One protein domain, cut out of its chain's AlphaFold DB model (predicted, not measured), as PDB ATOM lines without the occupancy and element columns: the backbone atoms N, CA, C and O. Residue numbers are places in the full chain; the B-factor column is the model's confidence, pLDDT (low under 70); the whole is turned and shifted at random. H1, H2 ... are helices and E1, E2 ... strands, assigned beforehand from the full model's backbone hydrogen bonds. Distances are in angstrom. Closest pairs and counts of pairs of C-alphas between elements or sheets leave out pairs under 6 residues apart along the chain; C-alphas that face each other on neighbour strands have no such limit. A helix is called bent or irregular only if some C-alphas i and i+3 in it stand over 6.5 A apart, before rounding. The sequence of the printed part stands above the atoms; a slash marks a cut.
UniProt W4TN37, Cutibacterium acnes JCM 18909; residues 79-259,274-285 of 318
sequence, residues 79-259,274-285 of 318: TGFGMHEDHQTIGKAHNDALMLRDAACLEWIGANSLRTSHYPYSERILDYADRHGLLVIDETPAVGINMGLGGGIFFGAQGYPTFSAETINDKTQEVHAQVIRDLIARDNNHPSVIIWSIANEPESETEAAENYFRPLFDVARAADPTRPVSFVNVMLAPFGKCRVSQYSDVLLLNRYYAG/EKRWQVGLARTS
ATOM      1  N   THR A  79     -42.957 -34.380 -29.700       97.94
ATOM      2  CA  THR A  79     -43.619 -35.418 -30.495       97.94
ATOM      3  C   THR A  79     -43.032 -36.767 -30.111       97.94
ATOM      4  O   THR A  79     -41.822 -36.974 -30.194       97.94
ATOM      5  N   GLY A  80     -43.867 -37.690 -29.645       97.69
ATOM      6  CA  GLY A  80     -43.382 -38.970 -29.152       97.69
ATOM      7  C   GLY A  80     -44.385 -39.692 -28.273       97.69
ATOM      8  O   GLY A  80     -45.594 -39.509 -28.426       97.69
ATOM      9  N   PHE A  81     -43.875 -40.528 -27.369       98.38
ATOM     10  CA  PHE A  81     -44.693 -41.509 -26.659       98.38
ATOM     11  C   PHE A  81     -44.353 -41.601 -25.171       98.38
ATOM     12  O   PHE A  81     -43.198 -41.483 -24.765       98.38
ATOM     13  N   GLY A  82     -45.369 -41.906 -24.362       97.81
ATOM     14  CA  GLY A  82     -45.135 -42.636 -23.121       97.81
ATOM     15  C   GLY A  82     -44.764 -44.069 -23.477       97.81
ATOM     16  O   GLY A  82     -45.529 -44.739 -24.170       97.81
ATOM     17  N   MET A  83     -43.574 -44.500 -23.074       97.38
ATOM     18  CA  MET A  83     -43.048 -45.821 -23.407       97.38
ATOM     19  C   MET A  83     -43.280 -46.825 -22.273       97.38
ATOM     20  O   MET A  83     -43.925 -46.502 -21.281       97.38
ATOM     21  N   HIS A  84     -42.755 -48.041 -22.422       98.06
ATOM     22  CA  HIS A  84     -42.548 -48.988 -21.330       98.06
ATOM     23  C   HIS A  84     -41.301 -49.832 -21.611       98.06
ATOM     24  O   HIS A  84     -41.122 -50.298 -22.733       98.06
ATOM     25  N   GLU A  85     -40.492 -50.109 -20.584       97.19
ATOM     26  CA  GLU A  85     -39.638 -51.304 -20.589       97.19
ATOM     27  C   GLU A  85     -40.552 -52.527 -20.448       97.19
ATOM     28  O   GLU A  85     -40.923 -52.928 -19.338       97.19
ATOM     29  N   ASP A  86     -41.007 -53.035 -21.589       97.00
ATOM     30  CA  ASP A  86     -41.900 -54.180 -21.697       97.00
ATOM     31  C   ASP A  86     -41.614 -54.972 -22.975       97.00
ATOM     32  O   ASP A  86     -41.502 -54.430 -24.077       97.00
ATOM     33  N   HIS A  87     -41.502 -56.287 -22.828       95.69
ATOM     34  CA  HIS A  87     -41.373 -57.197 -23.947       95.69
ATOM     35  C   HIS A  87     -41.989 -58.555 -23.623       95.69
ATOM     36  O   HIS A  87     -41.831 -59.084 -22.524       95.69
ATOM     37  N   GLN A  88     -42.602 -59.182 -24.629       95.31
ATOM     38  CA  GLN A  88     -43.364 -60.431 -24.490       95.31
ATOM     39  C   GLN A  88     -42.587 -61.583 -23.834       95.31
ATOM     40  O   GLN A  88     -43.184 -62.439 -23.190       95.31
ATOM     41  N   THR A  89     -41.266 -61.632 -24.021       95.69
ATOM     42  CA  THR A  89     -40.416 -62.744 -23.567       95.69
ATOM     43  C   THR A  89     -39.602 -62.444 -22.313       95.69
ATOM     44  O   THR A  89     -39.341 -63.359 -21.539       95.69
ATOM     45  N   ILE A  90     -39.179 -61.192 -22.115       96.69
ATOM     46  CA  ILE A  90     -38.264 -60.804 -21.027       96.69
ATOM     47  C   ILE A  90     -38.918 -59.870 -19.999       96.69
ATOM     48  O   ILE A  90     -38.277 -59.470 -19.028       96.69
ATOM     49  N   GLY A  91     -40.199 -59.535 -20.183       97.00
ATOM     50  CA  GLY A  91     -40.927 -58.619 -19.313       97.00
ATOM     51  C   GLY A  91     -40.254 -57.250 -19.281       97.00
ATOM     52  O   GLY A  91     -40.053 -56.642 -20.328       97.00
ATOM     53  N   LYS A  92     -39.885 -56.791 -18.081       97.31
ATOM     54  CA  LYS A  92     -39.260 -55.477 -17.847       97.31
ATOM     55  C   LYS A  92     -37.735 -55.459 -17.945       97.31
ATOM     56  O   LYS A  92     -37.130 -54.428 -17.683       97.31
ATOM     57  N   ALA A  93     -37.095 -56.591 -18.237       97.12
ATOM     58  CA  ALA A  93     -35.640 -56.629 -18.310       97.12
ATOM     59  C   ALA A  93     -35.132 -55.788 -19.492       97.12
ATOM     60  O   ALA A  93     -35.615 -55.937 -20.615       97.12
ATOM     61  N   HIS A  94     -34.130 -54.942 -19.243       97.44
ATOM     62  CA  HIS A  94     -33.492 -54.141 -20.287       97.44
ATOM     63  C   HIS A  94     -32.768 -55.017 -21.318       97.44
ATOM     64  O   HIS A  94     -32.153 -56.034 -20.982       97.44
ATOM     65  N   ASN A  95     -32.803 -54.596 -22.582       97.62
ATOM     66  CA  ASN A  95     -32.068 -55.229 -23.670       97.62
ATOM     67  C   ASN A  95     -31.681 -54.196 -24.740       97.62
ATOM     68  O   ASN A  95     -32.555 -53.598 -25.368       97.62
ATOM     69  N   ASP A  96     -30.378 -54.045 -24.998       97.56
ATOM     70  CA  ASP A  96     -29.854 -53.056 -25.954       97.56
ATOM     71  C   ASP A  96     -30.426 -53.233 -27.372       97.56
ATOM     72  O   ASP A  96     -30.725 -52.250 -28.043       97.56
ATOM     73  N   ALA A  97     -30.640 -54.468 -27.839       96.88
ATOM     74  CA  ALA A  97     -31.174 -54.702 -29.181       96.88
ATOM     75  C   ALA A  97     -32.650 -54.288 -29.302       96.88
ATOM     76  O   ALA A  97     -33.062 -53.769 -30.341       96.88
ATOM     77  N   LEU A  98     -33.445 -54.487 -28.246       96.38
ATOM     78  CA  LEU A  98     -34.838 -54.031 -28.213       96.38
ATOM     79  C   LEU A  98     -34.926 -52.509 -28.095       96.38
ATOM     80  O   LEU A  98     -35.713 -51.900 -28.815       96.38
ATOM     81  N   MET A  99     -34.066 -51.897 -27.279       97.25
ATOM     82  CA  MET A  99     -33.937 -50.441 -27.207       97.25
ATOM     83  C   MET A  99     -33.629 -49.842 -28.586       97.25
ATOM     84  O   MET A  99     -34.295 -48.902 -29.008       97.25
ATOM     85  N   LEU A 100     -32.667 -50.412 -29.323       97.38
ATOM     86  CA  LEU A 100     -32.319 -49.944 -30.670       97.38
ATOM     87  C   LEU A 100     -33.458 -50.138 -31.679       97.38
ATOM     88  O   LEU A 100     -33.665 -49.283 -32.538       97.38
ATOM     89  N   ARG A 101     -34.222 -51.235 -31.576       97.12
ATOM     90  CA  ARG A 101     -35.429 -51.441 -32.392       97.12
ATOM     91  C   ARG A 101     -36.450 -50.334 -32.137       97.12
ATOM     92  O   ARG A 101     -36.979 -49.766 -33.088       97.12
ATOM     93  N   ASP A 102     -36.735 -50.044 -30.873       97.12
ATOM     94  CA  ASP A 102     -37.738 -49.045 -30.512       97.12
ATOM     95  C   ASP A 102     -37.271 -47.635 -30.901       97.12
ATOM     96  O   ASP A 102     -38.058 -46.852 -31.430       97.12
ATOM     97  N   ALA A 103     -35.977 -47.346 -30.764       96.06
ATOM     98  CA  ALA A 103     -35.385 -46.104 -31.241       96.06
ATOM     99  C   ALA A 103     -35.495 -45.930 -32.765       96.06
ATOM    100  O   ALA A 103     -35.864 -44.853 -33.227       96.06
ATOM    101  N   ALA A 104     -35.274 -46.990 -33.547       97.38
ATOM    102  CA  ALA A 104     -35.488 -46.950 -34.994       97.38
ATOM    103  C   ALA A 104     -36.960 -46.666 -35.353       97.38
ATOM    104  O   ALA A 104     -37.238 -45.961 -36.322       97.38
ATOM    105  N   CYS A 105     -37.917 -47.164 -34.561       98.12
ATOM    106  CA  CYS A 105     -39.334 -46.834 -34.726       98.12
ATOM    107  C   CYS A 105     -39.635 -45.363 -34.389       98.12
ATOM    108  O   CYS A 105     -40.413 -44.725 -35.102       98.12
ATOM    109  N   LEU A 106     -39.025 -44.822 -33.325       97.69
ATOM    110  CA  LEU A 106     -39.135 -43.404 -32.964       97.69
ATOM    111  C   LEU A 106     -38.582 -42.507 -34.078       97.69
ATOM    112  O   LEU A 106     -39.248 -41.557 -34.487       97.69
ATOM    113  N   GLU A 107     -37.409 -42.840 -34.615       96.19
ATOM    114  CA  GLU A 107     -36.809 -42.117 -35.737       96.19
ATOM    115  C   GLU A 107     -37.693 -42.197 -36.988       96.19
ATOM    116  O   GLU A 107     -38.003 -41.172 -37.595       96.19
ATOM    117  N   TRP A 108     -38.170 -43.397 -37.336       98.19
ATOM    118  CA  TRP A 108     -39.008 -43.623 -38.515       98.19
ATOM    119  C   TRP A 108     -40.284 -42.773 -38.518       98.19
ATOM    120  O   TRP A 108     -40.682 -42.265 -39.569       98.19
ATOM    121  N   ILE A 109     -40.921 -42.588 -37.357       98.06
ATOM    122  CA  ILE A 109     -42.131 -41.763 -37.241       98.06
ATOM    123  C   ILE A 109     -41.827 -40.264 -37.051       98.06
ATOM    124  O   ILE A 109     -42.746 -39.443 -37.039       98.06
ATOM    125  N   GLY A 110     -40.554 -39.885 -36.910       97.44
ATOM    126  CA  GLY A 110     -40.141 -38.507 -36.645       97.44
ATOM    127  C   GLY A 110     -40.452 -38.039 -35.219       97.44
ATOM    128  O   GLY A 110     -40.735 -36.858 -34.998       97.44
ATOM    129  N   ALA A 111     -40.449 -38.954 -34.246       98.12
ATOM    130  CA  ALA A 111     -40.537 -38.602 -32.835       98.12
ATOM    131  C   ALA A 111     -39.222 -37.967 -32.357       98.12
ATOM    132  O   ALA A 111     -38.135 -38.368 -32.763       98.12
ATOM    133  N   ASN A 112     -39.327 -36.984 -31.467       98.19
ATOM    134  CA  ASN A 112     -38.191 -36.300 -30.850       98.19
ATOM    135  C   ASN A 112     -38.137 -36.474 -29.327       98.19
ATOM    136  O   ASN A 112     -37.238 -35.935 -28.684       98.19
ATOM    137  N   SER A 113     -39.109 -37.175 -28.738       98.56
ATOM    138  CA  SER A 113     -39.249 -37.270 -27.290       98.56
ATOM    139  C   SER A 113     -39.832 -38.596 -26.817       98.56
ATOM    140  O   SER A 113     -40.493 -39.316 -27.569       98.56
ATOM    141  N   LEU A 114     -39.603 -38.904 -25.543       98.31
ATOM    142  CA  LEU A 114     -40.240 -40.009 -24.835       98.31
ATOM    143  C   LEU A 114     -40.485 -39.651 -23.364       98.31
ATOM    144  O   LEU A 114     -39.852 -38.749 -22.814       98.31
ATOM    145  N   ARG A 115     -41.394 -40.381 -22.716       98.81
ATOM    146  CA  ARG A 115     -41.584 -40.361 -21.257       98.81
ATOM    147  C   ARG A 115     -41.333 -41.747 -20.677       98.81
ATOM    148  O   ARG A 115     -41.935 -42.703 -21.181       98.81
ATOM    149  N   THR A 116     -40.545 -41.841 -19.602       98.50
ATOM    150  CA  THR A 116     -40.221 -43.090 -18.877       98.50
ATOM    151  C   THR A 116     -41.423 -43.600 -18.064       98.50
ATOM    152  O   THR A 116     -41.444 -43.688 -16.844       98.50
ATOM    153  N   SER A 117     -42.511 -43.911 -18.769       96.94
ATOM    154  CA  SER A 117     -43.790 -44.288 -18.160       96.94
ATOM    155  C   SER A 117     -43.678 -45.720 -17.609       96.94
ATOM    156  O   SER A 117     -43.237 -46.623 -18.316       96.94
ATOM    157  N   HIS A 118     -43.993 -46.028 -16.356       97.25
ATOM    158  CA  HIS A 118     -44.309 -45.143 -15.229       97.25
ATOM    159  C   HIS A 118     -43.300 -45.382 -14.112       97.25
ATOM    160  O   HIS A 118     -43.695 -45.755 -13.013       97.25
ATOM    161  N   TYR A 119     -42.015 -45.359 -14.454       98.50
ATOM    162  CA  TYR A 119     -40.896 -45.644 -13.566       98.50
ATOM    163  C   TYR A 119     -39.581 -45.296 -14.276       98.50
ATOM    164  O   TYR A 119     -39.517 -45.382 -15.504       98.50
ATOM    165  N   PRO A 120     -38.509 -45.001 -13.523       98.44
ATOM    166  CA  PRO A 120     -37.199 -44.751 -14.103       98.44
ATOM    167  C   PRO A 120     -36.716 -45.973 -14.878       98.44
ATOM    168  O   PRO A 120     -36.753 -47.091 -14.361       98.44
ATOM    169  N   TYR A 121     -36.274 -45.765 -16.114       98.44
ATOM    170  CA  TYR A 121     -35.774 -46.850 -16.960       98.44
ATOM    171  C   TYR A 121     -34.305 -47.165 -16.672       98.44
ATOM    172  O   TYR A 121     -33.659 -46.503 -15.845       98.44
ATOM    173  N   SER A 122     -33.766 -48.169 -17.370       98.12
ATOM    174  CA  SER A 122     -32.325 -48.374 -17.471       98.12
ATOM    175  C   SER A 122     -31.606 -47.096 -17.916       98.12
ATOM    176  O   SER A 122     -31.995 -46.461 -18.897       98.12
ATOM    177  N   GLU A 123     -30.495 -46.778 -17.245       97.94
ATOM    178  CA  GLU A 123     -29.583 -45.675 -17.596       97.94
ATOM    179  C   GLU A 123     -29.143 -45.741 -19.068       97.94
ATOM    180  O   GLU A 123     -28.945 -44.714 -19.713       97.94
ATOM    181  N   ARG A 124     -29.110 -46.947 -19.658       97.88
ATOM    182  CA  ARG A 124     -28.754 -47.168 -21.068       97.88
ATOM    183  C   ARG A 124     -29.702 -46.470 -22.051       97.88
ATOM    184  O   ARG A 124     -29.269 -46.099 -23.140       97.88
ATOM    185  N   ILE A 125     -30.966 -46.260 -21.675       98.12
ATOM    186  CA  ILE A 125     -31.936 -45.517 -22.493       98.12
ATOM    187  C   ILE A 125     -31.634 -44.014 -22.465       98.12
ATOM    188  O   ILE A 125     -31.725 -43.366 -23.507       98.12
ATOM    189  N   LEU A 126     -31.233 -43.465 -21.315       98.56
ATOM    190  CA  LEU A 126     -30.854 -42.051 -21.190       98.56
ATOM    191  C   LEU A 126     -29.528 -41.771 -21.904       98.56
ATOM    192  O   LEU A 126     -29.430 -40.832 -22.686       98.56
ATOM    193  N   ASP A 127     -28.562 -42.670 -21.752       98.25
ATOM    194  CA  ASP A 127     -27.315 -42.720 -22.517       98.25
ATOM    195  C   ASP A 127     -27.536 -42.695 -24.038       98.25
ATOM    196  O   ASP A 127     -26.781 -42.072 -24.793       98.25
ATOM    197  N   TYR A 128     -28.541 -43.428 -24.519       98.06
ATOM    198  CA  TYR A 128     -28.930 -43.407 -25.925       98.06
ATOM    199  C   TYR A 128     -29.598 -42.074 -26.281       98.06
ATOM    200  O   TYR A 128     -29.218 -41.428 -27.258       98.06
ATOM    201  N   ALA A 129     -30.558 -41.625 -25.471       98.56
ATOM    202  CA  ALA A 129     -31.269 -40.371 -25.685       98.56
ATOM    203  C   ALA A 129     -30.317 -39.168 -25.759       98.56
ATOM    204  O   ALA A 129     -30.469 -38.315 -26.634       98.56
ATOM    205  N   ASP A 130     -29.289 -39.142 -24.913       98.75
ATOM    206  CA  ASP A 130     -28.239 -38.131 -24.909       98.75
ATOM    207  C   ASP A 130     -27.478 -38.089 -26.233       98.75
ATOM    208  O   ASP A 130     -27.371 -37.023 -26.838       98.75
ATOM    209  N   ARG A 131     -26.991 -39.241 -26.712       98.19
ATOM    210  CA  ARG A 131     -26.215 -39.338 -27.964       98.19
ATOM    211  C   ARG A 131     -27.043 -38.985 -29.196       98.19
ATOM    212  O   ARG A 131     -26.513 -38.445 -30.163       98.19
ATOM    213  N   HIS A 132     -28.341 -39.269 -29.161       97.69
ATOM    214  CA  HIS A 132     -29.239 -39.083 -30.301       97.69
ATOM    215  C   HIS A 132     -30.053 -37.783 -30.249       97.69
ATOM    216  O   HIS A 132     -30.794 -37.479 -31.183       97.69
ATOM    217  N   GLY A 133     -29.907 -36.978 -29.193       98.19
ATOM    218  CA  GLY A 133     -30.641 -35.721 -29.066       98.19
ATOM    219  C   GLY A 133     -32.143 -35.915 -28.808       98.19
ATOM    220  O   GLY A 133     -32.941 -35.079 -29.233       98.19
ATOM    221  N   LEU A 134     -32.551 -37.014 -28.167       98.44
ATOM    222  CA  LEU A 134     -33.944 -37.232 -27.765       98.44
ATOM    223  C   LEU A 134     -34.263 -36.444 -26.490       98.44
ATOM    224  O   LEU A 134     -33.419 -36.271 -25.616       98.44
ATOM    225  N   LEU A 135     -35.505 -35.981 -26.379       98.81
ATOM    226  CA  LEU A 135     -36.003 -35.239 -25.226       98.81
ATOM    227  C   LEU A 135     -36.780 -36.168 -24.289       98.81
ATOM    228  O   LEU A 135     -37.796 -36.744 -24.674       98.81
ATOM    229  N   VAL A 136     -36.330 -36.296 -23.047       98.88
ATOM    230  CA  VAL A 136     -36.894 -37.227 -22.067       98.88
ATOM    231  C   VAL A 136     -37.668 -36.474 -20.986       98.88
ATOM    232  O   VAL A 136     -37.154 -35.551 -20.346       98.88
ATOM    233  N   ILE A 137     -38.917 -36.886 -20.776       98.94
ATOM    234  CA  ILE A 137     -39.668 -36.608 -19.549       98.94
ATOM    235  C   ILE A 137     -39.412 -37.781 -18.610       98.94
ATOM    236  O   ILE A 137     -39.890 -38.887 -18.871       98.94
ATOM    237  N   ASP A 138     -38.657 -37.543 -17.545       98.88
ATOM    238  CA  ASP A 138     -38.226 -38.610 -16.655       98.88
ATOM    239  C   ASP A 138     -39.144 -38.725 -15.436       98.88
ATOM    240  O   ASP A 138     -39.393 -37.743 -14.732       98.88
ATOM    241  N   GLU A 139     -39.734 -39.900 -15.241       98.88
ATOM    242  CA  GLU A 139     -40.874 -40.134 -14.369       98.88
ATOM    243  C   GLU A 139     -40.541 -41.084 -13.215       98.88
ATOM    244  O   GLU A 139     -40.015 -42.182 -13.387       98.88
ATOM    245  N   THR A 140     -40.904 -40.671 -12.000       98.81
ATOM    246  CA  THR A 140     -40.810 -41.527 -10.807       98.81
ATOM    247  C   THR A 140     -41.811 -42.695 -10.888       98.81
ATOM    248  O   THR A 140     -42.808 -42.601 -11.605       98.81
ATOM    249  N   PRO A 141     -41.658 -43.771 -10.089       98.31
ATOM    250  CA  PRO A 141     -42.582 -44.899 -10.085       98.31
ATOM    251  C   PRO A 141     -43.933 -44.620  -9.398       98.31
ATOM    252  O   PRO A 141     -44.692 -45.546  -9.115       98.31
ATOM    253  N   ALA A 142     -44.242 -43.358  -9.084       97.88
ATOM    254  CA  ALA A 142     -45.458 -42.954  -8.389       97.88
ATOM    255  C   ALA A 142     -46.682 -42.951  -9.321       97.88
ATOM    256  O   ALA A 142     -47.204 -41.909  -9.721       97.88
ATOM    257  N   VAL A 143     -47.153 -44.150  -9.652       95.38
ATOM    258  CA  VAL A 143     -48.388 -44.405 -10.398       95.38
ATOM    259  C   VAL A 143     -49.385 -45.162  -9.522       95.38
ATOM    260  O   VAL A 143     -49.004 -45.961  -8.671       95.38
ATOM    261  N   GLY A 144     -50.682 -44.902  -9.712       89.88
ATOM    262  CA  GLY A 144     -51.740 -45.571  -8.947       89.88
ATOM    263  C   GLY A 144     -52.031 -44.947  -7.577       89.88
ATOM    264  O   GLY A 144     -52.744 -45.552  -6.778       89.88
ATOM    265  N   ILE A 145     -51.553 -43.723  -7.312       93.25
ATOM    266  CA  ILE A 145     -51.919 -42.907  -6.132       93.25
ATOM    267  C   ILE A 145     -53.339 -42.340  -6.318       93.25
ATOM    268  O   ILE A 145     -53.572 -41.134  -6.337       93.25
ATOM    269  N   ASN A 146     -54.297 -43.226  -6.564       90.44
ATOM    270  CA  ASN A 146     -55.697 -42.914  -6.798       90.44
ATOM    271  C   ASN A 146     -56.519 -44.183  -6.542       90.44
ATOM    272  O   ASN A 146     -56.637 -45.048  -7.414       90.44
ATOM    273  N   MET A 147     -57.088 -44.311  -5.344       85.69
ATOM    274  CA  MET A 147     -57.854 -45.510  -4.971       85.69
ATOM    275  C   MET A 147     -59.165 -45.626  -5.762       85.69
ATOM    276  O   MET A 147     -59.640 -46.735  -6.015       85.69
ATOM    277  N   GLY A 148     -59.689 -44.499  -6.261       75.12
ATOM    278  CA  GLY A 148     -60.819 -44.467  -7.191       75.12
ATOM    279  C   GLY A 148     -60.511 -45.106  -8.552       75.12
ATOM    280  O   GLY A 148     -61.414 -45.651  -9.182       75.12
ATOM    281  N   LEU A 149     -59.243 -45.098  -8.981       74.69
ATOM    282  CA  LEU A 149     -58.768 -45.830 -10.162       74.69
ATOM    283  C   LEU A 149     -58.334 -47.262  -9.824       74.69
ATOM    284  O   LEU A 149     -58.548 -48.165 -10.632       74.69
ATOM    285  N   GLY A 150     -57.754 -47.478  -8.637       57.72
ATOM    286  CA  GLY A 150     -57.251 -48.776  -8.165       57.72
ATOM    287  C   GLY A 150     -58.328 -49.855  -7.986       57.72
ATOM    288  O   GLY A 150     -58.041 -51.036  -8.164       57.72
ATOM    289  N   GLY A 151     -59.585 -49.469  -7.732       51.78
ATOM    290  CA  GLY A 151     -60.755 -50.365  -7.799       51.78
ATOM    291  C   GLY A 151     -61.180 -50.756  -9.226       51.78
ATOM    292  O   GLY A 151     -62.143 -51.494  -9.413       51.78
ATOM    293  N   GLY A 152     -60.459 -50.260 -10.235       52.25
ATOM    294  CA  GLY A 152     -60.786 -50.352 -11.646       52.25
ATOM    295  C   GLY A 152     -61.759 -49.253 -12.064       52.25
ATOM    296  O   GLY A 152     -62.872 -49.169 -11.548       52.25
ATOM    297  N   ILE A 153     -61.400 -48.502 -13.113       51.81
ATOM    298  CA  ILE A 153     -62.324 -47.634 -13.878       51.81
ATOM    299  C   ILE A 153     -63.611 -48.401 -14.278       51.81
ATOM    300  O   ILE A 153     -64.657 -47.797 -14.500       51.81
ATOM    301  N   PHE A 154     -63.536 -49.739 -14.328       48.16
ATOM    302  CA  PHE A 154     -64.576 -50.650 -14.806       48.16
ATOM    303  C   PHE A 154     -65.096 -51.678 -13.779       48.16
ATOM    304  O   PHE A 154     -66.052 -52.380 -14.099       48.16
ATOM    305  N   PHE A 155     -64.520 -51.791 -12.571       46.81
ATOM    306  CA  PHE A 155     -64.844 -52.886 -11.627       46.81
ATOM    307  C   PHE A 155     -65.472 -52.442 -10.297       46.81
ATOM    308  O   PHE A 155     -65.620 -53.243  -9.375       46.81
ATOM    309  N   GLY A 156     -65.970 -51.205 -10.248       51.19
ATOM    310  CA  GLY A 156     -66.654 -50.654  -9.082       51.19
ATOM    311  C   GLY A 156     -65.660 -50.083  -8.077       51.19
ATOM    312  O   GLY A 156     -64.673 -50.718  -7.716       51.19
ATOM    313  N   ALA A 157     -65.915 -48.852  -7.635       53.94
ATOM    314  CA  ALA A 157     -65.050 -48.158  -6.694       53.94
ATOM    315  C   ALA A 157     -64.892 -48.982  -5.406       53.94
ATOM    316  O   ALA A 157     -65.852 -49.178  -4.659       53.94
ATOM    317  N   GLN A 158     -63.671 -49.431  -5.124       53.69
ATOM    318  CA  GLN A 158     -63.290 -49.766  -3.758       53.69
ATOM    319  C   GLN A 158     -63.286 -48.433  -3.004       53.69
ATOM    320  O   GLN A 158     -62.438 -47.582  -3.253       53.69
ATOM    321  N   GLY A 159     -64.312 -48.199  -2.185       66.50
ATOM    322  CA  GLY A 159     -64.631 -46.913  -1.553       66.50
ATOM    323  C   GLY A 159     -63.663 -46.463  -0.453       66.50
ATOM    324  O   GLY A 159     -64.115 -45.929   0.558       66.50
ATOM    325  N   TYR A 160     -62.361 -46.692  -0.616       76.69
ATOM    326  CA  TYR A 160     -61.340 -46.204   0.304       76.69
ATOM    327  C   TYR A 160     -60.914 -44.783  -0.087       76.69
ATOM    328  O   TYR A 160     -60.712 -44.515  -1.275       76.69
ATOM    329  N   PRO A 161     -60.753 -43.865   0.882       88.94
ATOM    330  CA  PRO A 161     -60.100 -42.586   0.619       88.94
ATOM    331  C   PRO A 161     -58.672 -42.830   0.113       88.94
ATOM    332  O   PRO A 161     -57.971 -43.671   0.666       88.94
ATOM    333  N   THR A 162     -58.233 -42.099  -0.920       92.19
ATOM    334  CA  THR A 162     -56.864 -42.237  -1.447       92.19
ATOM    335  C   THR A 162     -55.821 -41.857  -0.404       92.19
ATOM    336  O   THR A 162     -54.820 -42.550  -0.270       92.19
ATOM    337  N   PHE A 163     -56.061 -40.771   0.331       95.31
ATOM    338  CA  PHE A 163     -55.161 -40.268   1.361       95.31
ATOM    339  C   PHE A 163     -55.771 -40.504   2.745       95.31
ATOM    340  O   PHE A 163     -56.697 -39.802   3.157       95.31
ATOM    341  N   SER A 164     -55.269 -41.513   3.451       94.62
ATOM    342  CA  SER A 164     -55.639 -41.851   4.829       94.62
ATOM    343  C   SER A 164     -54.501 -42.596   5.517       94.62
ATOM    344  O   SER A 164     -53.533 -42.990   4.870       94.62
ATOM    345  N   ALA A 165     -54.628 -42.842   6.824       94.56
ATOM    346  CA  ALA A 165     -53.629 -43.592   7.583       94.56
ATOM    347  C   ALA A 165     -53.395 -45.015   7.032       94.56
ATOM    348  O   ALA A 165     -52.282 -45.531   7.114       94.56
ATOM    349  N   GLU A 166     -54.421 -45.628   6.440       91.38
ATOM    350  CA  GLU A 166     -54.434 -47.008   5.934       91.38
ATOM    351  C   GLU A 166     -54.031 -47.134   4.458       91.38
ATOM    352  O   GLU A 166     -53.801 -48.246   3.984       91.38
ATOM    353  N   THR A 167     -53.976 -46.020   3.726       92.50
ATOM    354  CA  THR A 167     -53.735 -45.986   2.275       92.50
ATOM    355  C   THR A 167     -52.476 -45.173   1.959       92.50
ATOM    356  O   THR A 167     -51.366 -45.612   2.264       92.50
ATOM    357  N   ILE A 168     -52.609 -43.996   1.342       95.31
ATOM    358  CA  ILE A 168     -51.496 -43.095   1.053       95.31
ATOM    359  C   ILE A 168     -51.343 -42.124   2.229       95.31
ATOM    360  O   ILE A 168     -52.115 -41.179   2.377       95.31
ATOM    361  N   ASN A 169     -50.339 -42.378   3.070       96.69
ATOM    362  CA  ASN A 169     -50.056 -41.624   4.293       96.69
ATOM    363  C   ASN A 169     -48.674 -40.945   4.245       96.69
ATOM    364  O   ASN A 169     -47.966 -41.002   3.234       96.69
ATOM    365  N   ASP A 170     -48.279 -40.340   5.364       97.62
ATOM    366  CA  ASP A 170     -47.005 -39.631   5.526       97.62
ATOM    367  C   ASP A 170     -45.792 -40.525   5.230       97.62
ATOM    368  O   ASP A 170     -44.855 -40.092   4.567       97.62
ATOM    369  N   LYS A 171     -45.831 -41.811   5.602       98.19
ATOM    370  CA  LYS A 171     -44.752 -42.756   5.270       98.19
ATOM    371  C   LYS A 171     -44.639 -42.965   3.759       98.19
ATOM    372  O   LYS A 171     -43.535 -43.038   3.222       98.19
ATOM    373  N   THR A 172     -45.767 -43.049   3.055       98.06
ATOM    374  CA  THR A 172     -45.768 -43.110   1.588       98.06
ATOM    375  C   THR A 172     -45.223 -41.812   0.989       98.06
ATOM    376  O   THR A 172     -44.473 -41.866   0.018       98.06
ATOM    377  N   GLN A 173     -45.549 -40.649   1.565       98.56
ATOM    378  CA  GLN A 173     -45.005 -39.352   1.141       98.56
ATOM    379  C   GLN A 173     -43.483 -39.272   1.330       98.56
ATOM    380  O   GLN A 173     -42.779 -38.805   0.438       98.56
ATOM    381  N   GLU A 174     -42.962 -39.762   2.456       98.69
ATOM    382  CA  GLU A 174     -41.523 -39.808   2.743       98.69
ATOM    383  C   GLU A 174     -40.769 -40.676   1.729       98.69
ATOM    384  O   GLU A 174     -39.738 -40.255   1.198       98.69
ATOM    385  N   VAL A 175     -41.305 -41.861   1.413       98.62
ATOM    386  CA  VAL A 175     -40.738 -42.747   0.384       98.62
ATOM    387  C   VAL A 175     -40.808 -42.087  -0.990       98.62
ATOM    388  O   VAL A 175     -39.825 -42.113  -1.724       98.62
ATOM    389  N   HIS A 176     -41.921 -41.439  -1.334       98.81
ATOM    390  CA  HIS A 176     -42.049 -40.712  -2.598       98.81
ATOM    391  C   HIS A 176     -41.008 -39.588  -2.702       98.81
ATOM    392  O   HIS A 176     -40.298 -39.490  -3.701       98.81
ATOM    393  N   ALA A 177     -40.829 -38.798  -1.643       98.88
ATOM    394  CA  ALA A 177     -39.798 -37.769  -1.580       98.88
ATOM    395  C   ALA A 177     -38.383 -38.348  -1.733       98.88
ATOM    396  O   ALA A 177     -37.534 -37.729  -2.376       98.88
ATOM    397  N   GLN A 178     -38.119 -39.524  -1.153       98.88
ATOM    398  CA  GLN A 178     -36.838 -40.207  -1.314       98.88
ATOM    399  C   GLN A 178     -36.616 -40.642  -2.762       98.88
ATOM    400  O   GLN A 178     -35.573 -40.336  -3.325       98.88
ATOM    401  N   VAL A 179     -37.618 -41.250  -3.392       98.75
ATOM    402  CA  VAL A 179     -37.518 -41.700  -4.784       98.75
ATOM    403  C   VAL A 179     -37.347 -40.531  -5.758       98.75
ATOM    404  O   VAL A 179     -36.604 -40.658  -6.725       98.75
ATOM    405  N   ILE A 180     -37.964 -39.372  -5.495       98.94
ATOM    406  CA  ILE A 180     -37.700 -38.142  -6.260       98.94
ATOM    407  C   ILE A 180     -36.217 -37.757  -6.162       98.94
ATOM    408  O   ILE A 180     -35.597 -37.462  -7.181       98.94
ATOM    409  N   ARG A 181     -35.643 -37.760  -4.950       98.88
ATOM    410  CA  ARG A 181     -34.222 -37.432  -4.749       98.88
ATOM    411  C   ARG A 181     -33.308 -38.433  -5.442       98.88
ATOM    412  O   ARG A 181     -32.363 -38.003  -6.090       98.88
ATOM    413  N   ASP A 182     -33.599 -39.724  -5.325       98.81
ATOM    414  CA  ASP A 182     -32.777 -40.788  -5.906       98.81
ATOM    415  C   ASP A 182     -32.801 -40.737  -7.437       98.81
ATOM    416  O   ASP A 182     -31.744 -40.803  -8.061       98.81
ATOM    417  N   LEU A 183     -33.982 -40.543  -8.038       98.88
ATOM    418  CA  LEU A 183     -34.131 -40.378  -9.485       98.88
ATOM    419  C   LEU A 183     -33.307 -39.194  -9.995       98.88
ATOM    420  O   LEU A 183     -32.476 -39.338 -10.886       98.88
ATOM    421  N   ILE A 184     -33.507 -38.021  -9.389       98.88
ATOM    422  CA  ILE A 184     -32.821 -36.800  -9.810       98.88
ATOM    423  C   ILE A 184     -31.312 -36.927  -9.589       98.88
ATOM    424  O   ILE A 184     -30.536 -36.514 -10.444       98.88
ATOM    425  N   ALA A 185     -30.872 -37.507  -8.471       98.56
ATOM    426  CA  ALA A 185     -29.452 -37.705  -8.199       98.56
ATOM    427  C   ALA A 185     -28.785 -38.641  -9.215       98.56
ATOM    428  O   ALA A 185     -27.628 -38.411  -9.559       98.56
ATOM    429  N   ARG A 186     -29.505 -39.665  -9.694       98.62
ATOM    430  CA  ARG A 186     -29.028 -40.573 -10.742       98.62
ATOM    431  C   ARG A 186     -28.943 -39.866 -12.097       98.62
ATOM    432  O   ARG A 186     -27.922 -39.967 -12.766       98.62
ATOM    433  N   ASP A 187     -29.978 -39.102 -12.460       98.75
ATOM    434  CA  ASP A 187     -30.203 -38.726 -13.861       98.75
ATOM    435  C   ASP A 187     -29.950 -37.240 -14.188       98.75
ATOM    436  O   ASP A 187     -30.054 -36.818 -15.343       98.75
ATOM    437  N   ASN A 188     -29.585 -36.407 -13.203       97.69
ATOM    438  CA  ASN A 188     -29.407 -34.957 -13.390       97.69
ATOM    439  C   ASN A 188     -28.323 -34.555 -14.403       97.69
ATOM    440  O   ASN A 188     -28.364 -33.422 -14.899       97.69
ATOM    441  N   ASN A 189     -27.375 -35.437 -14.718       97.81
ATOM    442  CA  ASN A 189     -26.286 -35.160 -15.652       97.81
ATOM    443  C   ASN A 189     -26.663 -35.453 -17.112       97.81
ATOM    444  O   ASN A 189     -25.961 -34.993 -18.015       97.81
ATOM    445  N   HIS A 190     -27.797 -36.119 -17.361       98.69
ATOM    446  CA  HIS A 190     -28.279 -36.388 -18.713       98.69
ATOM    447  C   HIS A 190     -28.840 -35.104 -19.363       98.69
ATOM    448  O   HIS A 190     -29.828 -34.528 -18.868       98.69
ATOM    449  N   PRO A 191     -28.249 -34.596 -20.468       98.62
ATOM    450  CA  PRO A 191     -28.804 -33.466 -21.212       98.62
ATOM    451  C   PRO A 191     -30.184 -33.762 -21.811       98.62
ATOM    452  O   PRO A 191     -30.983 -32.823 -21.915       98.62
ATOM    453  N   SER A 192     -30.471 -35.027 -22.149       98.81
ATOM    454  CA  SER A 192     -31.757 -35.468 -22.705       98.81
ATOM    455  C   SER A 192     -32.926 -35.283 -21.744       98.81
ATOM    456  O   SER A 192     -34.032 -34.978 -22.190       98.81
ATOM    457  N   VAL A 193     -32.706 -35.398 -20.431       98.88
ATOM    458  CA  VAL A 193     -33.758 -35.184 -19.433       98.88
ATOM    459  C   VAL A 193     -34.109 -33.702 -19.378       98.88
ATOM    460  O   VAL A 193     -33.266 -32.860 -19.050       98.88
ATOM    461  N   ILE A 194     -35.361 -33.373 -19.694       98.69
ATOM    462  CA  ILE A 194     -35.846 -31.990 -19.809       98.69
ATOM    463  C   ILE A 194     -36.979 -31.639 -18.847       98.69
ATOM    464  O   ILE A 194     -37.214 -30.456 -18.618       98.69
ATOM    465  N   ILE A 195     -37.691 -32.627 -18.304       98.81
ATOM    466  CA  ILE A 195     -38.792 -32.433 -17.353       98.81
ATOM    467  C   ILE A 195     -38.764 -33.589 -16.356       98.81
ATOM    468  O   ILE A 195     -38.688 -34.742 -16.776       98.81
ATOM    469  N   TRP A 196     -38.909 -33.286 -15.067       98.94
ATOM    470  CA  TRP A 196     -39.161 -34.291 -14.033       98.94
ATOM    471  C   TRP A 196     -40.669 -34.498 -13.857       98.94
ATOM    472  O   TRP A 196     -41.384 -33.544 -13.549       98.94
ATOM    473  N   SER A 197     -41.169 -35.719 -14.039       98.75
ATOM    474  CA  SER A 197     -42.557 -36.105 -13.752       98.75
ATOM    475  C   SER A 197     -42.629 -36.840 -12.412       98.75
ATOM    476  O   SER A 197     -42.199 -37.985 -12.271       98.75
ATOM    477  N   ILE A 198     -43.174 -36.187 -11.387       98.75
ATOM    478  CA  ILE A 198     -43.167 -36.744 -10.029       98.75
ATOM    479  C   ILE A 198     -44.286 -37.755  -9.781       98.75
ATOM    480  O   ILE A 198     -44.260 -38.405  -8.752       98.75
ATOM    481  N   ALA A 199     -45.286 -37.878 -10.654       98.50
ATOM    482  CA  ALA A 199     -46.348 -38.877 -10.516       98.50
ATOM    483  C   ALA A 199     -47.167 -39.006 -11.798       98.50
ATOM    484  O   ALA A 199     -47.322 -38.034 -12.542       98.50
ATOM    485  N   ASN A 200     -47.787 -40.170 -11.991       98.25
ATOM    486  CA  ASN A 200     -48.770 -40.393 -13.040       98.25
ATOM    487  C   ASN A 200     -50.162 -40.670 -12.464       98.25
ATOM    488  O   ASN A 200     -50.366 -41.620 -11.708       98.25
ATOM    489  N   GLU A 201     -51.123 -39.855 -12.896       95.44
ATOM    490  CA  GLU A 201     -52.558 -39.990 -12.636       95.44
ATOM    491  C   GLU A 201     -52.969 -40.129 -11.158       95.44
ATOM    492  O   GLU A 201     -53.829 -40.955 -10.833       95.44
ATOM    493  N   PRO A 202     -52.428 -39.311 -10.235       95.31
ATOM    494  CA  PRO A 202     -52.897 -39.340  -8.862       95.31
ATOM    495  C   PRO A 202     -54.307 -38.743  -8.732       95.31
ATOM    496  O   PRO A 202     -54.764 -37.964  -9.580       95.31
ATOM    497  N   GLU A 203     -54.987 -39.052  -7.628       94.12
ATOM    498  CA  GLU A 203     -56.076 -38.207  -7.136       94.12
ATOM    499  C   GLU A 203     -55.500 -36.808  -6.884       94.12
ATOM    500  O   GLU A 203     -54.449 -36.658  -6.261       94.12
ATOM    501  N   SER A 204     -56.139 -35.777  -7.435       95.81
ATOM    502  CA  SER A 204     -55.557 -34.428  -7.469       95.81
ATOM    503  C   SER A 204     -56.567 -33.305  -7.243       95.81
ATOM    504  O   SER A 204     -56.219 -32.130  -7.334       95.81
ATOM    505  N   GLU A 205     -57.818 -33.644  -6.950       94.44
ATOM    506  CA  GLU A 205     -58.936 -32.724  -6.748       94.44
ATOM    507  C   GLU A 205     -59.239 -32.422  -5.268       94.44
ATOM    508  O   GLU A 205     -60.012 -31.508  -4.975       94.44
ATOM    509  N   THR A 206     -58.634 -33.156  -4.329       94.75
ATOM    510  CA  THR A 206     -58.901 -33.051  -2.884       94.75
ATOM    511  C   THR A 206     -57.866 -32.194  -2.149       94.75
ATOM    512  O   THR A 206     -56.766 -31.943  -2.641       94.75
ATOM    513  N   GLU A 207     -58.214 -31.705  -0.952       96.81
ATOM    514  CA  GLU A 207     -57.257 -30.986  -0.087       96.81
ATOM    515  C   GLU A 207     -56.115 -31.882   0.371       96.81
ATOM    516  O   GLU A 207     -54.968 -31.451   0.415       96.81
ATOM    517  N   ALA A 208     -56.433 -33.143   0.656       96.62
ATOM    518  CA  ALA A 208     -55.444 -34.135   1.031       96.62
ATOM    519  C   ALA A 208     -54.424 -34.357  -0.097       96.62
ATOM    520  O   ALA A 208     -53.229 -34.376   0.180       96.62
ATOM    521  N   ALA A 209     -54.866 -34.401  -1.361       97.00
ATOM    522  CA  ALA A 209     -53.962 -34.466  -2.508       97.00
ATOM    523  C   ALA A 209     -53.030 -33.249  -2.595       97.00
ATOM    524  O   ALA A 209     -51.831 -33.391  -2.823       97.00
ATOM    525  N   GLU A 210     -53.560 -32.040  -2.397       97.81
ATOM    526  CA  GLU A 210     -52.747 -30.820  -2.393       97.81
ATOM    527  C   GLU A 210     -51.700 -30.834  -1.270       97.81
ATOM    528  O   GLU A 210     -50.527 -30.560  -1.528       97.81
ATOM    529  N   ASN A 211     -52.100 -31.215  -0.055       98.25
ATOM    530  CA  ASN A 211     -51.194 -31.343   1.089       98.25
ATOM    531  C   ASN A 211     -50.135 -32.433   0.867       98.25
ATOM    532  O   ASN A 211     -48.991 -32.268   1.290       98.25
ATOM    533  N   TYR A 212     -50.489 -33.512   0.164       98.56
ATOM    534  CA  TYR A 212     -49.563 -34.583  -0.189       98.56
ATOM    535  C   TYR A 212     -48.540 -34.145  -1.250       98.56
ATOM    536  O   TYR A 212     -47.340 -34.354  -1.088       98.56
ATOM    537  N   PHE A 213     -48.979 -33.515  -2.342       98.62
ATOM    538  CA  PHE A 213     -48.100 -33.244  -3.485       98.62
ATOM    539  C   PHE A 213     -47.300 -31.952  -3.381       98.62
ATOM    540  O   PHE A 213     -46.179 -31.908  -3.884       98.62
ATOM    541  N   ARG A 214     -47.829 -30.903  -2.740       98.44
ATOM    542  CA  ARG A 214     -47.134 -29.611  -2.633       98.44
ATOM    543  C   ARG A 214     -45.674 -29.739  -2.153       98.44
ATOM    544  O   ARG A 214     -44.804 -29.258  -2.876       98.44
ATOM    545  N   PRO A 215     -45.363 -30.394  -1.016       98.62
ATOM    546  CA  PRO A 215     -43.974 -30.514  -0.563       98.62
ATOM    547  C   PRO A 215     -43.103 -31.367  -1.499       98.62
ATOM    548  O   PRO A 215     -41.892 -31.176  -1.541       98.62
ATOM    549  N   LEU A 216     -43.682 -32.278  -2.288       98.88
ATOM    550  CA  LEU A 216     -42.930 -33.109  -3.235       98.88
ATOM    551  C   LEU A 216     -42.412 -32.302  -4.434       98.88
ATOM    552  O   LEU A 216     -41.305 -32.555  -4.908       98.88
ATOM    553  N   PHE A 217     -43.159 -31.287  -4.881       98.81
ATOM    554  CA  PHE A 217     -42.647 -30.323  -5.861       98.81
ATOM    555  C   PHE A 217     -41.456 -29.534  -5.306       98.81
ATOM    556  O   PHE A 217     -40.490 -29.298  -6.030       98.81
ATOM    557  N   ASP A 218     -41.501 -29.150  -4.028       98.69
ATOM    558  CA  ASP A 218     -40.394 -28.440  -3.379       98.69
ATOM    559  C   ASP A 218     -39.155 -29.340  -3.248       98.69
ATOM    560  O   ASP A 218     -38.041 -28.888  -3.511       98.69
ATOM    561  N   VAL A 219     -39.338 -30.630  -2.936       98.81
ATOM    562  CA  VAL A 219     -38.251 -31.628  -2.922       98.81
ATOM    563  C   VAL A 219     -37.596 -31.758  -4.297       98.81
ATOM    564  O   VAL A 219     -36.370 -31.709  -4.382       98.81
ATOM    565  N   ALA A 220     -38.386 -31.885  -5.366       98.81
ATOM    566  CA  ALA A 220     -37.857 -31.999  -6.724       98.81
ATOM    567  C   ALA A 220     -37.060 -30.748  -7.138       98.81
ATOM    568  O   ALA A 220     -35.941 -30.867  -7.626       98.81
ATOM    569  N   ARG A 221     -37.590 -29.546  -6.870       98.56
ATOM    570  CA  ARG A 221     -36.902 -28.277  -7.178       98.56
ATOM    571  C   ARG A 221     -35.635 -28.060  -6.358       98.56
ATOM    572  O   ARG A 221     -34.695 -27.440  -6.844       98.56
ATOM    573  N   ALA A 222     -35.619 -28.526  -5.111       98.56
ATOM    574  CA  ALA A 222     -34.429 -28.467  -4.272       98.56
ATOM    575  C   ALA A 222     -33.340 -29.431  -4.766       98.56
ATOM    576  O   ALA A 222     -32.160 -29.099  -4.688       98.56
ATOM    577  N   ALA A 223     -33.735 -30.605  -5.274       98.69
ATOM    578  CA  ALA A 223     -32.818 -31.594  -5.833       98.69
ATOM    579  C   ALA A 223     -32.252 -31.167  -7.200       98.69
ATOM    580  O   ALA A 223     -31.064 -31.359  -7.448       98.69
ATOM    581  N   ASP A 224     -33.067 -30.552  -8.064       98.56
ATOM    582  CA  ASP A 224     -32.617 -29.970  -9.330       98.56
ATOM    583  C   ASP A 224     -33.341 -28.644  -9.638       98.56
ATOM    584  O   ASP A 224     -34.479 -28.648 -10.116       98.56
ATOM    585  N   PRO A 225     -32.677 -27.491  -9.434       97.50
ATOM    586  CA  PRO A 225     -33.249 -26.184  -9.749       97.50
ATOM    587  C   PRO A 225     -33.146 -25.813 -11.240       97.50
ATOM    588  O   PRO A 225     -33.566 -24.723 -11.627       97.50
ATOM    589  N   THR A 226     -32.540 -26.659 -12.083       96.75
ATOM    590  CA  THR A 226     -32.224 -26.337 -13.486       96.75
ATOM    591  C   THR A 226     -33.288 -26.793 -14.483       96.75
ATOM    592  O   THR A 226     -33.275 -26.351 -15.635       96.75
ATOM    593  N   ARG A 227     -34.213 -27.665 -14.060       98.19
ATOM    594  CA  ARG A 227     -35.248 -28.259 -14.913       98.19
ATOM    595  C   ARG A 227     -36.651 -28.027 -14.343       98.19
ATOM    596  O   ARG A 227     -36.818 -27.955 -13.128       98.19
ATOM    597  N   PRO A 228     -37.675 -27.930 -15.208       98.56
ATOM    598  CA  PRO A 228     -39.064 -27.882 -14.778       98.56
ATOM    599  C   PRO A 228     -39.523 -29.199 -14.141       98.56
ATOM    600  O   PRO A 228     -39.129 -30.293 -14.555       98.56
ATOM    601  N   VAL A 229     -40.442 -29.075 -13.188       98.81
ATOM    602  CA  VAL A 229     -41.102 -30.179 -12.490       98.81
ATOM    603  C   VAL A 229     -42.581 -30.219 -12.871       98.81
ATOM    604  O   VAL A 229     -43.270 -29.198 -12.954       98.81
ATOM    605  N   SER A 230     -43.097 -31.418 -13.100       98.44
ATOM    606  CA  SER A 230     -44.479 -31.681 -13.475       98.44
ATOM    607  C   SER A 230     -44.996 -32.966 -12.824       98.44
ATOM    608  O   SER A 230     -44.272 -33.680 -12.137       98.44
ATOM    609  N   PHE A 231     -46.271 -33.252 -13.041       98.50
ATOM    610  CA  PHE A 231     -46.899 -34.553 -12.848       98.50
ATOM    611  C   PHE A 231     -47.939 -34.736 -13.954       98.50
ATOM    612  O   PHE A 231     -48.415 -33.760 -14.548       98.50
ATOM    613  N   VAL A 232     -48.336 -35.977 -14.208       98.06
ATOM    614  CA  VAL A 232     -49.312 -36.282 -15.250       98.06
ATOM    615  C   VAL A 232     -50.717 -36.334 -14.670       98.06
ATOM    616  O   VAL A 232     -51.073 -37.211 -13.887       98.06
ATOM    617  N   ASN A 233     -51.533 -35.359 -15.060       95.88
ATOM    618  CA  ASN A 233     -52.898 -35.190 -14.590       95.88
ATOM    619  C   ASN A 233     -53.872 -36.116 -15.337       95.88
ATOM    620  O   ASN A 233     -53.992 -36.063 -16.567       95.88
ATOM    621  N   VAL A 234     -54.645 -36.888 -14.571       91.38
ATOM    622  CA  VAL A 234     -55.722 -37.743 -15.081       91.38
ATOM    623  C   VAL A 234     -56.930 -36.926 -15.542       91.38
ATOM    624  O   VAL A 234     -57.241 -35.867 -14.997       91.38
ATOM    625  N   MET A 235     -57.678 -37.439 -16.518       86.25
ATOM    626  CA  MET A 235     -58.883 -36.777 -17.033       86.25
ATOM    627  C   MET A 235     -60.002 -36.561 -15.995       86.25
ATOM    628  O   MET A 235     -60.850 -35.693 -16.208       86.25
ATOM    629  N   LEU A 236     -60.000 -37.313 -14.886       84.81
ATOM    630  CA  LEU A 236     -60.981 -37.196 -13.797       84.81
ATOM    631  C   LEU A 236     -60.854 -35.884 -13.005       84.81
ATOM    632  O   LEU A 236     -61.828 -35.442 -12.401       84.81
ATOM    633  N   ALA A 237     -59.702 -35.214 -13.085       87.31
ATOM    634  CA  ALA A 237     -59.455 -33.918 -12.464       87.31
ATOM    635  C   ALA A 237     -59.322 -32.816 -13.539       87.31
ATOM    636  O   ALA A 237     -58.211 -32.361 -13.834       87.31
ATOM    637  N   PRO A 238     -60.438 -32.373 -14.160       87.62
ATOM    638  CA  PRO A 238     -60.419 -31.390 -15.241       87.62
ATOM    639  C   PRO A 238     -60.041 -29.981 -14.753       87.62
ATOM    640  O   PRO A 238     -59.824 -29.723 -13.565       87.62
ATOM    641  N   PHE A 239     -59.998 -29.032 -15.695       85.06
ATOM    642  CA  PHE A 239     -59.689 -27.628 -15.413       85.06
ATOM    643  C   PHE A 239     -60.563 -27.062 -14.288       85.06
ATOM    644  O   PHE A 239     -61.789 -27.185 -14.319       85.06
ATOM    645  N   GLY A 240     -59.923 -26.403 -13.320       87.38
ATOM    646  CA  GLY A 240     -60.587 -25.800 -12.162       87.38
ATOM    647  C   GLY A 240     -61.022 -26.795 -11.082       87.38
ATOM    648  O   GLY A 240     -61.618 -26.373 -10.095       87.38
ATOM    649  N   LYS A 241     -60.754 -28.096 -11.260       92.31
ATOM    650  CA  LYS A 241     -60.949 -29.129 -10.233       92.31
ATOM    651  C   LYS A 241     -59.631 -29.636  -9.669       92.31
ATOM    652  O   LYS A 241     -59.544 -29.834  -8.466       92.31
ATOM    653  N   CYS A 242     -58.616 -29.803 -10.515       94.56
ATOM    654  CA  CYS A 242     -57.288 -30.173 -10.044       94.56
ATOM    655  C   CYS A 242     -56.693 -29.066  -9.158       94.56
ATOM    656  O   CYS A 242     -56.591 -27.912  -9.578       94.56
ATOM    657  N   ARG A 243     -56.271 -29.445  -7.953       96.75
ATOM    658  CA  ARG A 243     -55.591 -28.601  -6.966       96.75
ATOM    659  C   ARG A 243     -54.068 -28.728  -7.029       96.75
ATOM    660  O   ARG A 243     -53.369 -27.894  -6.469       96.75
ATOM    661  N   VAL A 244     -53.543 -29.729  -7.737       97.38
ATOM    662  CA  VAL A 244     -52.097 -30.006  -7.822       97.38
ATOM    663  C   VAL A 244     -51.426 -29.286  -9.002       97.38
ATOM    664  O   VAL A 244     -50.301 -28.814  -8.876       97.38
ATOM    665  N   SER A 245     -52.122 -29.102 -10.131       95.12
ATOM    666  CA  SER A 245     -51.565 -28.479 -11.351       95.12
ATOM    667  C   SER A 245     -50.995 -27.071 -11.177       95.12
ATOM    668  O   SER A 245     -50.165 -26.664 -11.982       95.12
ATOM    669  N   GLN A 246     -51.399 -26.329 -10.145       94.56
ATOM    670  CA  GLN A 246     -50.838 -25.006  -9.850       94.56
ATOM    671  C   GLN A 246     -49.357 -25.049  -9.433       94.56
ATOM    672  O   GLN A 246     -48.675 -24.034  -9.528       94.56
ATOM    673  N   TYR A 247     -48.868 -26.208  -8.982       97.19
ATOM    674  CA  TYR A 247     -47.482 -26.400  -8.563       97.19
ATOM    675  C   TYR A 247     -46.578 -26.894  -9.693       97.19
ATOM    676  O   TYR A 247     -45.373 -26.976  -9.489       97.19
ATOM    677  N   SER A 248     -47.124 -27.231 -10.865       96.69
ATOM    678  CA  SER A 248     -46.351 -27.738 -12.002       96.69
ATOM    679  C   SER A 248     -45.879 -26.616 -12.916       96.69
ATOM    680  O   SER A 248     -46.643 -25.710 -13.241       96.69
ATOM    681  N   ASP A 249     -44.643 -26.726 -13.395       97.62
ATOM    682  CA  ASP A 249     -44.067 -25.765 -14.339       97.62
ATOM    683  C   ASP A 249     -44.569 -26.029 -15.773       97.62
ATOM    684  O   ASP A 249     -44.750 -25.108 -16.568       97.62
ATOM    685  N   VAL A 250     -44.856 -27.296 -16.093       96.62
ATOM    686  CA  VAL A 250     -45.478 -27.756 -17.347       96.62
ATOM    687  C   VAL A 250     -46.708 -28.591 -17.004       96.62
ATOM    688  O   VAL A 250     -46.667 -29.374 -16.061       96.62
ATOM    689  N   LEU A 251     -47.808 -28.460 -17.751       96.19
ATOM    690  CA  LEU A 251     -48.998 -29.299 -17.559       96.19
ATOM    691  C   LEU A 251     -48.948 -30.519 -18.482       96.19
ATOM    692  O   LEU A 251     -49.093 -30.375 -19.695       96.19
ATOM    693  N   LEU A 252     -48.792 -31.710 -17.904       97.06
ATOM    694  CA  LEU A 252     -48.874 -32.986 -18.614       97.06
ATOM    695  C   LEU A 252     -50.265 -33.589 -18.394       97.06
ATOM    696  O   LEU A 252     -50.703 -33.750 -17.255       97.06
ATOM    697  N   LEU A 253     -50.995 -33.873 -19.473       95.81
ATOM    698  CA  LEU A 253     -52.405 -34.263 -19.415       95.81
ATOM    699  C   LEU A 253     -52.625 -35.603 -20.124       95.81
ATOM    700  O   LEU A 253     -52.441 -35.687 -21.336       95.81
ATOM    701  N   ASN A 254     -53.137 -36.606 -19.412       94.44
ATOM    702  CA  ASN A 254     -53.656 -37.820 -20.045       94.44
ATOM    703  C   ASN A 254     -55.140 -37.628 -20.365       94.44
ATOM    704  O   ASN A 254     -55.944 -37.323 -19.475       94.44
ATOM    705  N   ARG A 255     -55.524 -37.755 -21.638       89.81
ATOM    706  CA  ARG A 255     -56.897 -37.525 -22.115       89.81
ATOM    707  C   ARG A 255     -57.304 -38.581 -23.135       89.81
ATOM    708  O   ARG A 255     -56.593 -38.818 -24.101       89.81
ATOM    709  N   TYR A 256     -58.507 -39.128 -22.962       86.25
ATOM    710  CA  TYR A 256     -59.063 -40.186 -23.814       86.25
ATOM    711  C   TYR A 256     -60.474 -39.831 -24.317       86.25
ATOM    712  O   TYR A 256     -61.404 -40.625 -24.235       86.25
ATOM    713  N   TYR A 257     -60.667 -38.613 -24.839       75.94
ATOM    714  CA  TYR A 257     -61.996 -38.114 -25.238       75.94
ATOM    715  C   TYR A 257     -62.677 -38.909 -26.367       75.94
ATOM    716  O   TYR A 257     -63.889 -38.802 -26.528       75.94
ATOM    717  N   ALA A 258     -61.913 -39.670 -27.155       63.50
ATOM    718  CA  ALA A 258     -62.401 -40.410 -28.318       63.50
ATOM    719  C   ALA A 258     -62.319 -41.943 -28.158       63.50
ATOM    720  O   ALA A 258     -62.488 -42.660 -29.140       63.50
ATOM    721  N   GLY A 259     -62.063 -42.453 -26.945       41.34
ATOM    722  CA  GLY A 259     -61.815 -43.878 -26.722       41.34
ATOM    723  C   GLY A 259     -62.369 -44.418 -25.407       41.34
ATOM    724  O   GLY A 259     -61.630 -44.546 -24.444       41.34
ATOM    725  N   GLU A 274     -59.910 -28.197 -23.161       53.97
ATOM    726  CA  GLU A 274     -58.535 -27.845 -23.531       53.97
ATOM    727  C   GLU A 274     -58.353 -26.335 -23.756       53.97
ATOM    728  O   GLU A 274     -57.403 -25.736 -23.250       53.97
ATOM    729  N   LYS A 275     -59.346 -25.671 -24.373       54.94
ATOM    730  CA  LYS A 275     -59.375 -24.201 -24.483       54.94
ATOM    731  C   LYS A 275     -59.355 -23.514 -23.117       54.94
ATOM    732  O   LYS A 275     -58.754 -22.452 -22.986       54.94
ATOM    733  N   ARG A 276     -59.987 -24.091 -22.087       59.03
ATOM    734  CA  ARG A 276     -59.973 -23.509 -20.733       59.03
ATOM    735  C   ARG A 276     -58.595 -23.596 -20.078       59.03
ATOM    736  O   ARG A 276     -58.187 -22.615 -19.465       59.03
ATOM    737  N   TRP A 277     -57.859 -24.693 -20.278       59.06
ATOM    738  CA  TRP A 277     -56.459 -24.795 -19.844       59.06
ATOM    739  C   TRP A 277     -55.576 -23.750 -20.541       59.06
ATOM    740  O   TRP A 277     -54.849 -23.024 -19.868       59.06
ATOM    741  N   GLN A 278     -55.715 -23.583 -21.860       55.56
ATOM    742  CA  GLN A 278     -54.965 -22.571 -22.621       55.56
ATOM    743  C   GLN A 278     -55.289 -21.134 -22.180       55.56
ATOM    744  O   GLN A 278     -54.386 -20.320 -21.992       55.56
ATOM    745  N   VAL A 279     -56.571 -20.813 -21.965       57.16
ATOM    746  CA  VAL A 279     -57.003 -19.490 -21.478       57.16
ATOM    747  C   VAL A 279     -56.534 -19.238 -20.039       57.16
ATOM    748  O   VAL A 279     -56.169 -18.108 -19.711       57.16
ATOM    749  N   GLY A 280     -56.513 -20.268 -19.189       56.31
ATOM    750  CA  GLY A 280     -55.957 -20.200 -17.835       56.31
ATOM    751  C   GLY A 280     -54.462 -19.870 -17.842       56.31
ATOM    752  O   GLY A 280     -54.054 -18.897 -17.212       56.31
ATOM    753  N   LEU A 281     -53.673 -20.607 -18.633       54.25
ATOM    754  CA  LEU A 281     -52.228 -20.389 -18.796       54.25
ATOM    755  C   LEU A 281     -51.893 -19.011 -19.397       54.25
ATOM    756  O   LEU A 281     -50.947 -18.340 -18.980       54.25
ATOM    757  N   ALA A 282     -52.692 -18.535 -20.356       51.47
ATOM    758  CA  ALA A 282     -52.538 -17.200 -20.940       51.47
ATOM    759  C   ALA A 282     -52.840 -16.060 -19.945       51.47
ATOM    760  O   ALA A 282     -52.363 -14.937 -20.126       51.47
ATOM    761  N   ARG A 283     -53.639 -16.319 -18.901       46.62
ATOM    762  CA  ARG A 283     -53.918 -15.352 -17.828       46.62
ATOM    763  C   ARG A 283     -52.811 -15.328 -16.775       46.62
ATOM    764  O   ARG A 283     -52.402 -14.239 -16.386       46.62
ATOM    765  N   THR A 284     -52.294 -16.486 -16.362       45.59
ATOM    766  CA  THR A 284     -51.215 -16.583 -15.361       45.59
ATOM    767  C   THR A 284     -49.872 -16.072 -15.892       45.59
ATOM    768  O   THR A 284     -49.177 -15.343 -15.187       45.59
ATOM    769  N   SER A 285     -49.548 -16.337 -17.163       38.31
ATOM    770  CA  SER A 285     -48.344 -15.796 -17.828       38.31
ATOM    771  C   SER A 285     -48.339 -14.268 -17.972       38.31
ATOM    772  O   SER A 285     -47.275 -13.657 -18.030       38.31
TER     773      SER A 285
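AT A GLANCE: This is residues 79 to 259 and 274 to 285 of the 318 residues of a protein of Cutibacterium acnes JCM 18909 (UniProt W4TN37). A twisted sheet of five parallel strands, curled like part of a barrel, has H2, H4 and H5 in a layer over one face, with H4 and H5 side by side, while H1 grazes the sheet. H3 is off the sheet, between a short link from E3 and the long link of residues 151 to 169 to H4, and H6, past a cut, is also off the sheet. The 193 printed residues include six named helices and five named strands, in the order E1 H1 E2 H2 E3 H3 H4 E4 H5 E5 H6; across the sheet the order is E1 E2 E3 E4 E5. The class is mixed, helices and strands; the whole is compact, with a radius of gyration of the C-alphas of 17.2 A and spans of 44 by 42 by 37 A.

IN THESE COORDINATES: E1, residues 80 to 82, begins at C-alpha (-43.382, -38.970, -29.152). H1, residues 96 to 109, is 20.1 A long. E2 is residues 113 to 115, H2 residues 123 to 132, E3 residues 135 to 139 and H3 residues 147 to 150. H4, residues 170 to 187, is 25.7 A long. E4, residues 193 to 200, measures 17.1 A. H5, residues 207 to 223, measures 25.1 A and is irregular, but only just: C-alphas 212 and 215 are 6.9 A apart. E5 is residues 229 to 233. H6, residues 274 to 285, ends at C-alpha (-48.344, -15.796, -17.828).

HOW THE PARTS SIT: E1 and E2 have N 115 and O 81 at 2.9 A; E2 and E3 have N 137 and O 114 at 2.9 A. E3 and E4 have N 197 and O 138 at 2.8 A; E4 and E5 have N 230 and O 196 at 2.8 A. These four pairs are within hydrogen-bond range. Four strand-helix-strand units, parallel neighbour strands with helices between, have right-handed crossovers: E1 H1 E2, E2 H2 E3, E3 H3 H4 E4 and E4 H5 E5. H4 and H5 touch, the C-alphas of Ala 177 and Leu 216 closest at 5.9 A, at a shallow tilt of 29 degrees, the same way. H4's height over the sheet is 10.2 A. H1 only grazes the sheet with residues 106 to 109. Every O i to N i+4 pair is within range in H1, H2, H4 and H6, and 11 of 13 in H5; H3 is too short for one.

THE WHOLE: The farthest C-alphas, of Thr 89 and Arg 283, are 49.6 A apart. Residues 260 to 273 are not printed; C-alphas 259 and 274 are 16.7 A apart. The links E1 to H1 and H3 to H4 are long. Residues 150 to 159, 258 to 259 and 274 to 285 have pLDDT under 70.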